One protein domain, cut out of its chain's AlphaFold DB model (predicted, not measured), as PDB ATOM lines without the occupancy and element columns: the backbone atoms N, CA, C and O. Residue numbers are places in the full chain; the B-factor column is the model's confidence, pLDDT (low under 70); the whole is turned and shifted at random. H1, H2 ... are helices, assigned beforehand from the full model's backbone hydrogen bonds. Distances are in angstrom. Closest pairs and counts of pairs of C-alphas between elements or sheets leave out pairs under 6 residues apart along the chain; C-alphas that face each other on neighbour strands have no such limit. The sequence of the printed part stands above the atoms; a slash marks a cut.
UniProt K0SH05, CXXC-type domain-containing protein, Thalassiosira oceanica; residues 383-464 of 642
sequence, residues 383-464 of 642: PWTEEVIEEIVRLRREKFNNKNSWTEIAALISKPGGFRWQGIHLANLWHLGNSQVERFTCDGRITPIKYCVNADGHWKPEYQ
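AT A GLANCE: This is residues 383 to 464 of the 642 residues of the protein "CXXC-type domain-containing protein" of Thalassiosira oceanica (UniProt K0SH05). What shape is this? It has little regular structure: helix H1 stands crosswise to H2 and H3 on one side, and a long looped stretch, residues 433 to 464, fills the other. What is it made of? The printed part has 82 residues with H1, H2 and H3 in chain order and no named strand; it is all helix, though named elements hold only 30 residues. It is compact, with a radius of gyration of the C-alphas of 12.0 A, spanning 33 by 28 by 18 A.

IN THESE COORDINATES: Where is the longest helix? H1, residues 386 to 398, is 18.3 A long, from C-alpha 386 at (-24.303, 20.667, 11.757). Where are the others? H2 is residues 406 to 412; H3, residues 423 to 432, is 13.5 A long, ending at C-alpha 432 at (-29.783, 30.875, 23.909).

HOW THE PARTS SIT: What does H1 meet? With residues 392 to 396 alone it only just touches H2, with 3 pairs of C-alphas within 8 A, closest Leu 395 and Ile 409 at 6.6 A; they are about perpendicular, at 73 degrees. H1 and H3 are close but not clearly touching, their closest C-alphas, Ile 392 and Leu 426, 7.9 A apart. And H2 with H3? They touch at a steep tilt of 59 degrees, opposite ways; the closest C-alphas, Thr 407 and Gly 423, are 4.1 A apart. Are the backbones helical? In H1, H2 and H3 every O i to N i+4 pair is within hydrogen-bond range.

THE WHOLE: How large is it? The C-alphas farthest apart, Lys 399 and Asp 443, are 33.4 A apart. Is anything cut or unsure? The printed part has no cut, and both links between helices are short; residues 415 to 418 and 442 have pLDDT under 70.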
ATOM      1  N   PRO A 383     -18.603  28.760  13.985       77.75
ATOM      2  CA  PRO A 383     -17.841  27.548  14.310       77.75
ATOM      3  C   PRO A 383     -18.730  26.349  14.701       77.75
ATOM      4  O   PRO A 383     -18.226  25.266  14.983       77.75
ATOM      5  N   TRP A 384     -20.052  26.538  14.724       86.31
ATOM      6  CA  TRP A 384     -21.059  25.503  14.918       86.31
ATOM      7  C   TRP A 384     -21.495  24.931  13.562       86.31
ATOM      8  O   TRP A 384     -22.434  25.443  12.950       86.31
ATOM      9  N   THR A 385     -20.824  23.879  13.089       87.50
ATOM     10  CA  THR A 385     -21.333  23.090  11.953       87.50
ATOM     11  C   THR A 385     -22.468  22.169  12.410       87.50
ATOM     12  O   THR A 385     -22.670  21.958  13.610       87.50
ATOM     13  N   GLU A 386     -23.219  21.610  11.461       86.94
ATOM     14  CA  GLU A 386     -24.303  20.667  11.757       86.94
ATOM     15  C   GLU A 386     -23.773  19.401  12.459       86.94
ATOM     16  O   GLU A 386     -24.372  18.927  13.418       86.94
ATOM     17  N   GLU A 387     -22.589  18.934  12.066       87.25
ATOM     18  CA  GLU A 387     -21.889  17.768  12.618       87.25
ATOM     19  C   GLU A 387     -21.436  18.009  14.064       87.25
ATOM     20  O   GLU A 387     -21.650  17.161  14.930       87.25
ATOM     21  N   VAL A 388     -20.862  19.186  14.356       90.38
ATOM     22  CA  VAL A 388     -20.480  19.579  15.728       90.38
ATOM     23  C   VAL A 388     -21.715  19.644  16.629       90.38
ATOM     24  O   VAL A 388     -21.662  19.240  17.790       90.38
ATOM     25  N   ILE A 389     -22.842  20.126  16.099       92.00
ATOM     26  CA  ILE A 389     -24.114  20.178  16.823       92.00
ATOM     27  C   ILE A 389     -24.658  18.767  17.091       92.00
ATOM     28  O   ILE A 389     -25.046  18.477  18.224       92.00
ATOM     29  N   GLU A 390     -24.664  17.877  16.098       91.44
ATOM     30  CA  GLU A 390     -25.123  16.493  16.271       91.44
ATOM     31  C   GLU A 390     -24.242  15.715  17.265       91.44
ATOM     32  O   GLU A 390     -24.784  15.008  18.117       91.44
ATOM     33  N   GLU A 391     -22.922  15.927  17.255       92.62
ATOM     34  CA  GLU A 391     -21.986  15.330  18.217       92.62
ATOM     35  C   GLU A 391     -22.209  15.830  19.656       92.62
ATOM     36  O   GLU A 391     -22.199  15.028  20.590       92.62
ATOM     37  N   ILE A 392     -22.502  17.124  19.864       93.75
ATOM     38  CA  ILE A 392     -22.865  17.663  21.193       93.75
ATOM     39  C   ILE A 392     -24.094  16.942  21.762       93.75
ATOM     40  O   ILE A 392     -24.097  16.555  22.933       93.75
ATOM     41  N   VAL A 393     -25.141  16.753  20.949       94.19
ATOM     42  CA  VAL A 393     -26.374  16.074  21.388       94.19
ATOM     43  C   VAL A 393     -26.126  14.585  21.630       94.19
ATOM     44  O   VAL A 393     -26.596  14.048  22.635       94.19
ATOM     45  N   ARG A 394     -25.338  13.934  20.766       94.19
ATOM     46  CA  ARG A 394     -24.947  12.528  20.911       94.19
ATOM     47  C   ARG A 394     -24.180  12.283  22.212       94.19
ATOM     48  O   ARG A 394     -24.613  11.465  23.021       94.19
ATOM     49  N   LEU A 395     -23.102  13.033  22.458       94.81
ATOM     50  CA  LEU A 395     -22.292  12.931  23.677       94.81
ATOM     51  C   LEU A 395     -23.131  13.174  24.938       94.81
ATOM     52  O   LEU A 395     -23.033  12.404  25.895       94.81
ATOM     53  N   ARG A 396     -23.991  14.203  24.930       95.50
ATOM     54  CA  ARG A 396     -24.898  14.526  26.043       95.50
ATOM     55  C   ARG A 396     -25.838  13.364  26.387       95.50
ATOM     56  O   ARG A 396     -26.035  13.083  27.567       95.50
ATOM     57  N   ARG A 397     -26.410  12.697  25.379       93.94
ATOM     58  CA  ARG A 397     -27.265  11.516  25.571       93.94
ATOM     59  C   ARG A 397     -26.446  10.324  26.074       93.94
ATOM     60  O   ARG A 397     -26.728   9.810  27.148       93.94
ATOM     61  N   GLU A 398     -25.421   9.922  25.326       94.00
ATOM     62  CA  GLU A 398     -24.745   8.626  25.491       94.00
ATOM     63  C   GLU A 398     -23.737   8.581  26.642       94.00
ATOM     64  O   GLU A 398     -23.673   7.576  27.342       94.00
ATOM     65  N   LYS A 399     -22.959   9.648  26.874       94.00
ATOM     66  CA  LYS A 399     -21.932   9.665  27.935       94.00
ATOM     67  C   LYS A 399     -22.401  10.301  29.240       94.00
ATOM     68  O   LYS A 399     -21.870   9.974  30.294       94.00
ATOM     69  N   PHE A 400     -23.387  11.197  29.182       93.00
ATOM     70  CA  PHE A 400     -23.837  11.973  30.346       93.00
ATOM     71  C   PHE A 400     -25.295  11.705  30.738       93.00
ATOM     72  O   PHE A 400     -25.813  12.376  31.628       93.00
ATOM     73  N   ASN A 401     -25.961  10.728  30.107       91.50
ATOM     74  CA  ASN A 401     -27.359  10.357  30.355       91.50
ATOM     75  C   ASN A 401     -28.294  11.584  30.419       91.50
ATOM     76  O   ASN A 401     -28.996  11.825  31.401       91.50
ATOM     77  N   ASN A 402     -28.206  12.432  29.391       90.81
ATOM     78  CA  ASN A 402     -28.928  13.699  29.253       90.81
ATOM     79  C   ASN A 402     -28.664  14.770  30.335       90.81
ATOM     80  O   ASN A 402     -29.379  15.775  30.385       90.81
ATOM     81  N   LYS A 403     -27.611  14.637  31.151       91.56
ATOM     82  CA  LYS A 403     -27.146  15.694  32.066       91.56
ATOM     83  C   LYS A 403     -26.370  16.783  31.314       91.56
ATOM     84  O   LYS A 403     -25.727  16.542  30.295       91.56
ATOM     85  N   ASN A 404     -26.416  18.010  31.831       91.88
ATOM     86  CA  ASN A 404     -25.829  19.199  31.198       91.88
ATOM     87  C   ASN A 404     -24.350  19.419  31.592       91.88
ATOM     88  O   ASN A 404     -23.971  20.519  31.997       91.88
ATOM     89  N   SER A 405     -23.515  18.383  31.475       94.81
ATOM     90  CA  SER A 405     -22.072  18.406  31.783       94.81
ATOM     91  C   SER A 405     -21.247  19.189  30.744       94.81
ATOM     92  O   SER A 405     -20.353  18.656  30.089       94.81
ATOM     93  N   TRP A 406     -21.557  20.470  30.521       94.50
ATOM     94  CA  TRP A 406     -21.029  21.221  29.374       94.50
ATOM     95  C   TRP A 406     -19.500  21.337  29.329       94.50
ATOM     96  O   TRP A 406     -18.939  21.421  28.242       94.50
ATOM     97  N   THR A 407     -18.819  21.344  30.474       93.12
ATOM     98  CA  THR A 407     -17.348  21.340  30.571       93.12
ATOM     99  C   THR A 407     -16.735  20.021  30.106       93.12
ATOM    100  O   THR A 407     -15.779  20.038  29.336       93.12
ATOM    101  N   GLU A 408     -17.308  18.893  30.523       93.62
ATOM    102  CA  GLU A 408     -16.850  17.544  30.166       93.62
ATOM    103  C   GLU A 408     -17.176  17.232  28.696       93.62
ATOM    104  O   GLU A 408     -16.314  16.770  27.953       93.62
ATOM    105  N   ILE A 409     -18.378  17.596  28.231       93.88
ATOM    106  CA  ILE A 409     -18.766  17.492  26.814       93.88
ATOM    107  C   ILE A 409     -17.826  18.347  25.941       93.88
ATOM    108  O   ILE A 409     -17.345  17.871  24.916       93.88
ATOM    109  N   ALA A 410     -17.495  19.577  26.356       92.12
ATOM    110  CA  ALA A 410     -16.571  20.450  25.621       92.12
ATOM    111  C   ALA A 410     -15.127  19.917  25.553       92.12
ATOM    112  O   ALA A 410     -14.406  20.259  24.617       92.12
ATOM    113  N   ALA A 411     -14.700  19.093  26.515       91.06
ATOM    114  CA  ALA A 411     -13.385  18.452  26.501       91.06
ATOM    115  C   ALA A 411     -13.305  17.262  25.525       91.06
ATOM    116  O   ALA A 411     -12.216  16.923  25.070       91.06
ATOM    117  N   LEU A 412     -14.447  16.649  25.188       90.69
ATOM    118  CA  LEU A 412     -14.542  15.455  24.340       90.69
ATOM    119  C   LEU A 412     -14.753  15.749  22.845       90.69
ATOM    120  O   LEU A 412     -14.686  14.826  22.037       90.69
ATOM    121  N   ILE A 413     -15.020  17.002  22.466       88.94
ATOM    122  CA  ILE A 413     -15.317  17.381  21.075       88.94
ATOM    123  C   ILE A 413     -14.036  17.758  20.330       88.94
ATOM    124  O   ILE A 413     -13.382  18.759  20.644       88.94
ATOM    125  N   SER A 414     -13.726  16.989  19.285       74.44
ATOM    126  CA  SER A 414     -12.648  17.274  18.335       74.44
ATOM    127  C   SER A 414     -12.794  18.658  17.695       74.44
ATOM    128  O   SER A 414     -13.890  19.122  17.377       74.44
ATOM    129  N   LYS A 415     -11.665  19.349  17.523       68.44
ATOM    130  CA  LYS A 415     -11.641  20.787  17.237       68.44
ATOM    131  C   LYS A 415     -11.482  21.082  15.737       68.44
ATOM    132  O   LYS A 415     -10.406  20.804  15.203       68.44
ATOM    133  N   PRO A 416     -12.428  21.762  15.067       64.50
ATOM    134  CA  PRO A 416     -12.101  22.448  13.822       64.50
ATOM    135  C   PRO A 416     -11.114  23.593  14.122       64.50
ATOM    136  O   PRO A 416     -11.353  24.418  15.004       64.50
ATOM    137  N   GLY A 417      -9.975  23.631  13.421       65.19
ATOM    138  CA  GLY A 417      -9.010  24.740  13.501       65.19
ATOM    139  C   GLY A 417      -8.379  24.993  14.881       65.19
ATOM    140  O   GLY A 417      -8.037  26.129  15.194       65.19
ATOM    141  N   GLY A 418      -8.261  23.975  15.742       66.75
ATOM    142  CA  GLY A 418      -7.556  24.082  17.033       66.75
ATOM    143  C   GLY A 418      -8.291  24.838  18.156       66.75
ATOM    144  O   GLY A 418      -7.806  24.856  19.294       66.75
ATOM    145  N   PHE A 419      -9.481  25.388  17.890       75.06
ATOM    146  CA  PHE A 419     -10.297  26.136  18.854       75.06
ATOM    147  C   PHE A 419     -10.677  25.287  20.083       75.06
ATOM    148  O   PHE A 419     -11.327  24.251  19.959       75.06
ATOM    149  N   ARG A 420     -10.289  25.710  21.297       80.69
ATOM    150  CA  ARG A 420     -10.705  25.034  22.542       80.69
ATOM    151  C   ARG A 420     -12.138  25.441  22.892       80.69
ATOM    152  O   ARG A 420     -12.379  26.561  23.346       80.69
ATOM    153  N   TRP A 421     -13.073  24.506  22.734       87.75
ATOM    154  CA  TRP A 421     -14.425  24.634  23.268       87.75
ATOM    155  C   TRP A 421     -14.410  24.847  24.788       87.75
ATOM    156  O   TRP A 421     -13.540  24.352  25.502       87.75
ATOM    157  N   GLN A 422     -15.388  25.602  25.283       90.38
ATOM    158  CA  GLN A 422     -15.614  25.838  26.708       90.38
ATOM    159  C   GLN A 422     -17.068  25.503  27.029       90.38
ATOM    160  O   GLN A 422     -17.942  25.715  26.185       90.38
ATOM    161  N   GLY A 423     -17.355  25.068  28.259       90.88
ATOM    162  CA  GLY A 423     -18.725  24.734  28.666       90.88
ATOM    163  C   GLY A 423     -19.721  25.887  28.474       90.88
ATOM    164  O   GLY A 423     -20.859  25.655  28.082       90.88
ATOM    165  N   ILE A 424     -19.279  27.141  28.625       91.62
ATOM    166  CA  ILE A 424     -20.107  28.326  28.351       91.62
ATOM    167  C   ILE A 424     -20.501  28.464  26.868       91.62
ATOM    168  O   ILE A 424     -21.589  28.949  26.566       91.62
ATOM    169  N   HIS A 425     -19.672  27.998  25.925       91.00
ATOM    170  CA  HIS A 425     -20.012  28.012  24.498       91.00
ATOM    171  C   HIS A 425     -21.157  27.031  24.205       91.00
ATOM    172  O   HIS A 425     -22.140  27.418  23.574       91.00
ATOM    173  N   LEU A 426     -21.064  25.801  24.726       92.69
ATOM    174  CA  LEU A 426     -22.105  24.775  24.592       92.69
ATOM    175  C   LEU A 426     -23.391  25.175  25.332       92.69
ATOM    176  O   LEU A 426     -24.481  25.045  24.778       92.69
ATOM    177  N   ALA A 427     -23.278  25.737  26.539       93.25
ATOM    178  CA  ALA A 427     -24.423  26.246  27.291       93.25
ATOM    179  C   ALA A 427     -25.161  27.356  26.524       93.25
ATOM    180  O   ALA A 427     -26.386  27.324  26.419       93.25
ATOM    181  N   ASN A 428     -24.439  28.312  25.932       91.44
ATOM    182  CA  ASN A 428     -25.049  29.378  25.135       91.44
ATOM    183  C   ASN A 428     -25.716  28.829  23.862       91.44
ATOM    184  O   ASN A 428     -26.842  29.213  23.548       91.44
ATOM    185  N   LEU A 429     -25.076  27.887  23.164       91.50
ATOM    186  CA  LEU A 429     -25.670  27.179  22.027       91.50
ATOM    187  C   LEU A 429     -26.990  26.485  22.417       91.50
ATOM    188  O   LEU A 429     -28.017  26.696  21.770       91.50
ATOM    189  N   TRP A 430     -26.975  25.709  23.505       93.38
ATOM    190  CA  TRP A 430     -28.113  24.918  23.973       93.38
ATOM    191  C   TRP A 430     -29.263  25.767  24.534       93.38
ATOM    192  O   TRP A 430     -30.435  25.466  24.288       93.38
ATOM    193  N   HIS A 431     -28.948  26.831  25.283       90.31
ATOM    194  CA  HIS A 431     -29.936  27.623  26.019       90.31
ATOM    195  C   HIS A 431     -30.391  28.916  25.334       90.31
ATOM    196  O   HIS A 431     -31.538  29.308  25.582       90.31
ATOM    197  N   LEU A 432     -29.546  29.551  24.509       84.12
ATOM    198  CA  LEU A 432     -29.783  30.875  23.909       84.12
ATOM    199  C   LEU A 432     -29.936  30.857  22.378       84.12
ATOM    200  O   LEU A 432     -30.514  31.796  21.843       84.12
ATOM    201  N   GLY A 433     -29.482  29.800  21.692       77.44
ATOM    202  CA  GLY A 433     -29.581  29.685  20.233       77.44
ATOM    203  C   GLY A 433     -28.479  30.462  19.509       77.44
ATOM    204  O   GLY A 433     -28.725  31.518  18.936       77.44
ATOM    205  N   ASN A 434     -27.257  29.918  19.516       78.50
ATOM    206  CA  ASN A 434     -26.092  30.510  18.835       78.50
ATOM    207  C   ASN A 434     -25.714  29.817  17.507       78.50
ATOM    208  O   ASN A 434     -24.733  30.206  16.872       78.50
ATOM    209  N   SER A 435     -26.457  28.793  17.083       77.75
ATOM    210  CA  SER A 435     -26.276  28.116  15.796       77.75
ATOM    211  C   SER A 435     -26.805  28.980  14.652       77.75
ATOM    212  O   SER A 435     -27.998  29.264  14.608       77.75
ATOM    213  N   GLN A 436     -25.954  29.342  13.690       77.31
ATOM    214  CA  GLN A 436     -26.386  30.023  12.456       77.31
ATOM    215  C   GLN A 436     -26.828  29.039  11.351       77.31
ATOM    216  O   GLN A 436     -27.076  29.446  10.222       77.31
ATOM    217  N   VAL A 437     -26.914  27.744  11.673       79.56
ATOM    218  CA  VAL A 437     -27.359  26.674  10.768       79.56
ATOM    219  C   VAL A 437     -28.871  26.774  10.551       79.56
ATOM    220  O   VAL A 437     -29.635  26.754  11.517       79.56
ATOM    221  N   GLU A 438     -29.299  26.827   9.288       78.19
ATOM    222  CA  GLU A 438     -30.689  27.089   8.875       78.19
ATOM    223  C   GLU A 438     -31.712  26.126   9.502       78.19
ATOM    224  O   GLU A 438     -32.798  26.553   9.892       78.19
ATOM    225  N   ARG A 439     -31.333  24.853   9.704       81.62
ATOM    226  CA  ARG A 439     -32.119  23.809  10.401       81.62
ATOM    227  C   ARG A 439     -32.599  24.218  11.799       81.62
ATOM    228  O   ARG A 439     -33.592  23.681  12.269       81.62
ATOM    229  N   PHE A 440     -31.921  25.157  12.463       82.00
ATOM    230  CA  PHE A 440     -32.300  25.673  13.783       82.00
ATOM    231  C   PHE A 440     -32.822  27.114  13.727       82.00
ATOM    232  O   PHE A 440     -32.866  27.791  14.754       82.00
ATOM    233  N   THR A 441     -33.217  27.596  12.545       80.25
ATOM    234  CA  THR A 441     -33.854  28.905  12.370       80.25
ATOM    235  C   THR A 441     -35.314  28.758  11.956       80.25
ATOM    236  O   THR A 441     -35.638  28.035  11.017       80.25
ATOM    237  N   CYS A 442     -36.204  29.462  12.651       68.06
ATOM    238  CA  CYS A 442     -37.635  29.523  12.355       68.06
ATOM    239  C   CYS A 442     -38.050  30.999  12.338       68.06
ATOM    240  O   CYS A 442     -37.676  31.749  13.240       68.06
ATOM    241  N   ASP A 443     -38.765  31.445  11.305       71.75
ATOM    242  CA  ASP A 443     -39.214  32.842  11.137       71.75
ATOM    243  C   ASP A 443     -38.090  33.897  11.273       71.75
ATOM    244  O   ASP A 443     -38.287  34.998  11.796       71.75
ATOM    245  N   GLY A 444     -36.868  33.546  10.851       70.44
ATOM    246  CA  GLY A 444     -35.672  34.392  10.995       70.44
ATOM    247  C   GLY A 444     -35.141  34.525  12.431       70.44
ATOM    248  O   GLY A 444     -34.295  35.380  12.697       70.44
ATOM    249  N   ARG A 445     -35.619  33.700  13.371       78.69
ATOM    250  CA  ARG A 445     -35.156  33.617  14.765       78.69
ATOM    251  C   ARG A 445     -34.412  32.302  14.982       78.69
ATOM    252  O   ARG A 445     -34.801  31.278  14.431       78.69
ATOM    253  N   ILE A 446     -33.357  32.319  15.795       83.69
ATOM    254  CA  ILE A 446     -32.612  31.100  16.139       83.69
ATOM    255  C   ILE A 446     -33.319  30.390  17.297       83.69
ATOM    256  O   ILE A 446     -33.584  31.001  18.334       83.69
ATOM    257  N   THR A 447     -33.595  29.100  17.132       88.06
ATOM    258  CA  THR A 447     -34.207  28.236  18.144       88.06
ATOM    259  C   THR A 447     -33.114  27.568  18.993       88.06
ATOM    260  O   THR A 447     -32.270  26.853  18.452       88.06
ATOM    261  N   PRO A 448     -33.094  27.760  20.327       91.25
ATOM    262  CA  PRO A 448     -32.174  27.045  21.213       91.25
ATOM    263  C   PRO A 448     -32.346  25.521  21.142       91.25
ATOM    264  O   PRO A 448     -33.470  25.026  21.248       91.25
ATOM    265  N   ILE A 449     -31.237  24.770  21.059       92.75
ATOM    266  CA  ILE A 449     -31.243  23.306  20.840       92.75
ATOM    267  C   ILE A 449     -32.098  22.550  21.872       92.75
ATOM    268  O   ILE A 449     -32.750  21.570  21.519       92.75
ATOM    269  N   LYS A 450     -32.194  23.045  23.116       93.06
ATOM    270  CA  LYS A 450     -33.061  22.477  24.171       93.06
ATOM    271  C   LYS A 450     -34.548  22.340  23.794       93.06
ATOM    272  O   LYS A 450     -35.277  21.665  24.510       93.06
ATOM    273  N   TYR A 451     -35.014  23.030  22.748       92.62
ATOM    274  CA  TYR A 451     -36.381  22.926  22.226       92.62
ATOM    275  C   TYR A 451     -36.483  22.048  20.967       92.62
ATOM    276  O   TYR A 451     -37.587  21.637  20.606       92.62
ATOM    277  N   CYS A 452     -35.352  21.756  20.320       91.75
ATOM    278  CA  CYS A 452     -35.232  20.931  19.113       91.75
ATOM    279  C   CYS A 452     -35.036  19.435  19.432       91.75
ATOM    280  O   CYS A 452     -35.252  18.570  18.583       91.75
ATOM    281  N   VAL A 453     -34.610  19.145  20.662       93.06
ATOM    282  CA  VAL A 453     -34.354  17.809  21.212       93.06
ATOM    283  C   VAL A 453     -35.425  17.489  22.265       93.06
ATOM    284  O   VAL A 453     -35.874  18.377  22.991       93.06
ATOM    285  N   ASN A 454     -35.845  16.229  22.334       92.88
ATOM    286  CA  ASN A 454     -36.768  15.701  23.338       92.88
ATOM    287  C   ASN A 454     -36.057  15.399  24.677       92.88
ATOM    288  O   ASN A 454     -34.832  15.480  24.795       92.88
ATOM    289  N   ALA A 455     -36.826  15.055  25.716       88.56
ATOM    290  CA  ALA A 455     -36.288  14.755  27.052       88.56
ATOM    291  C   ALA A 455     -35.365  13.514  27.085       88.56
ATOM    292  O   ALA A 455     -34.470  13.433  27.924       88.56
ATOM    293  N   ASP A 456     -35.558  12.594  26.141       87.62
ATOM    294  CA  ASP A 456     -34.755  11.391  25.879       87.62
ATOM    295  C   ASP A 456     -33.391  11.672  25.205       87.62
ATOM    296  O   ASP A 456     -32.537  10.788  25.130       87.62
ATOM    297  N   GLY A 457     -33.143  12.896  24.724       88.19
ATOM    298  CA  GLY A 457     -31.941  13.231  23.957       88.19
ATOM    299  C   GLY A 457     -32.014  12.896  22.462       88.19
ATOM    300  O   GLY A 457     -30.973  12.877  21.799       88.19
ATOM    301  N   HIS A 458     -33.199  12.629  21.909       92.44
ATOM    302  CA  HIS A 458     -33.424  12.440  20.475       92.44
ATOM    303  C   HIS A 458     -33.947  13.720  19.807       92.44
ATOM    304  O   HIS A 458     -34.703  14.498  20.389       92.44
ATOM    305  N   TRP A 459     -33.535  13.959  18.560       92.31
ATOM    306  CA  TRP A 459     -34.041  15.069  17.750       92.31
ATOM    307  C   TRP A 459     -35.521  14.864  17.415       92.31
ATOM    308  O   TRP A 459     -35.906  13.781  16.963       92.31
ATOM    309  N   LYS A 460     -36.336  15.911  17.563       92.50
ATOM    310  CA  LYS A 460     -37.727  15.894  17.089       92.50
ATOM    311  C   LYS A 460     -37.793  15.772  15.560       92.50
ATOM    312  O   LYS A 460     -36.860  16.240  14.903       92.50
ATOM    313  N   PRO A 461     -38.866  15.206  14.975       89.25
ATOM    314  CA  PRO A 461     -38.960  14.966  13.533       89.25
ATOM    315  C   PRO A 461     -38.703  16.203  12.661       89.25
ATOM    316  O   PRO A 461     -38.015  16.094  11.649       89.25
ATOM    317  N   GLU A 462     -39.176  17.387  13.061       87.69
ATOM    318  CA  GLU A 462     -38.955  18.636  12.321       87.69
ATOM    319  C   GLU A 462     -37.488  19.110  12.337       87.69
ATOM    320  O   GLU A 462     -37.062  19.821  11.429       87.69
ATOM    321  N   TYR A 463     -36.696  18.651  13.314       87.62
ATOM    322  CA  TYR A 463     -35.266  18.937  13.465       87.62
ATOM    323  C   TYR A 463     -34.365  17.720  13.191       87.62
ATOM    324  O   TYR A 463     -33.176  17.759  13.521       87.62
ATOM    325  N   GLN A 464     -34.871  16.640  12.589       85.81
ATOM    326  CA  GLN A 464     -34.035  15.525  12.128       85.81
ATOM    327  C   GLN A 464     -33.393  15.845  10.772       85.81
ATOM    328  O   GLN A 464     -34.026  16.415   9.882       85.81
TER     329      GLN A 464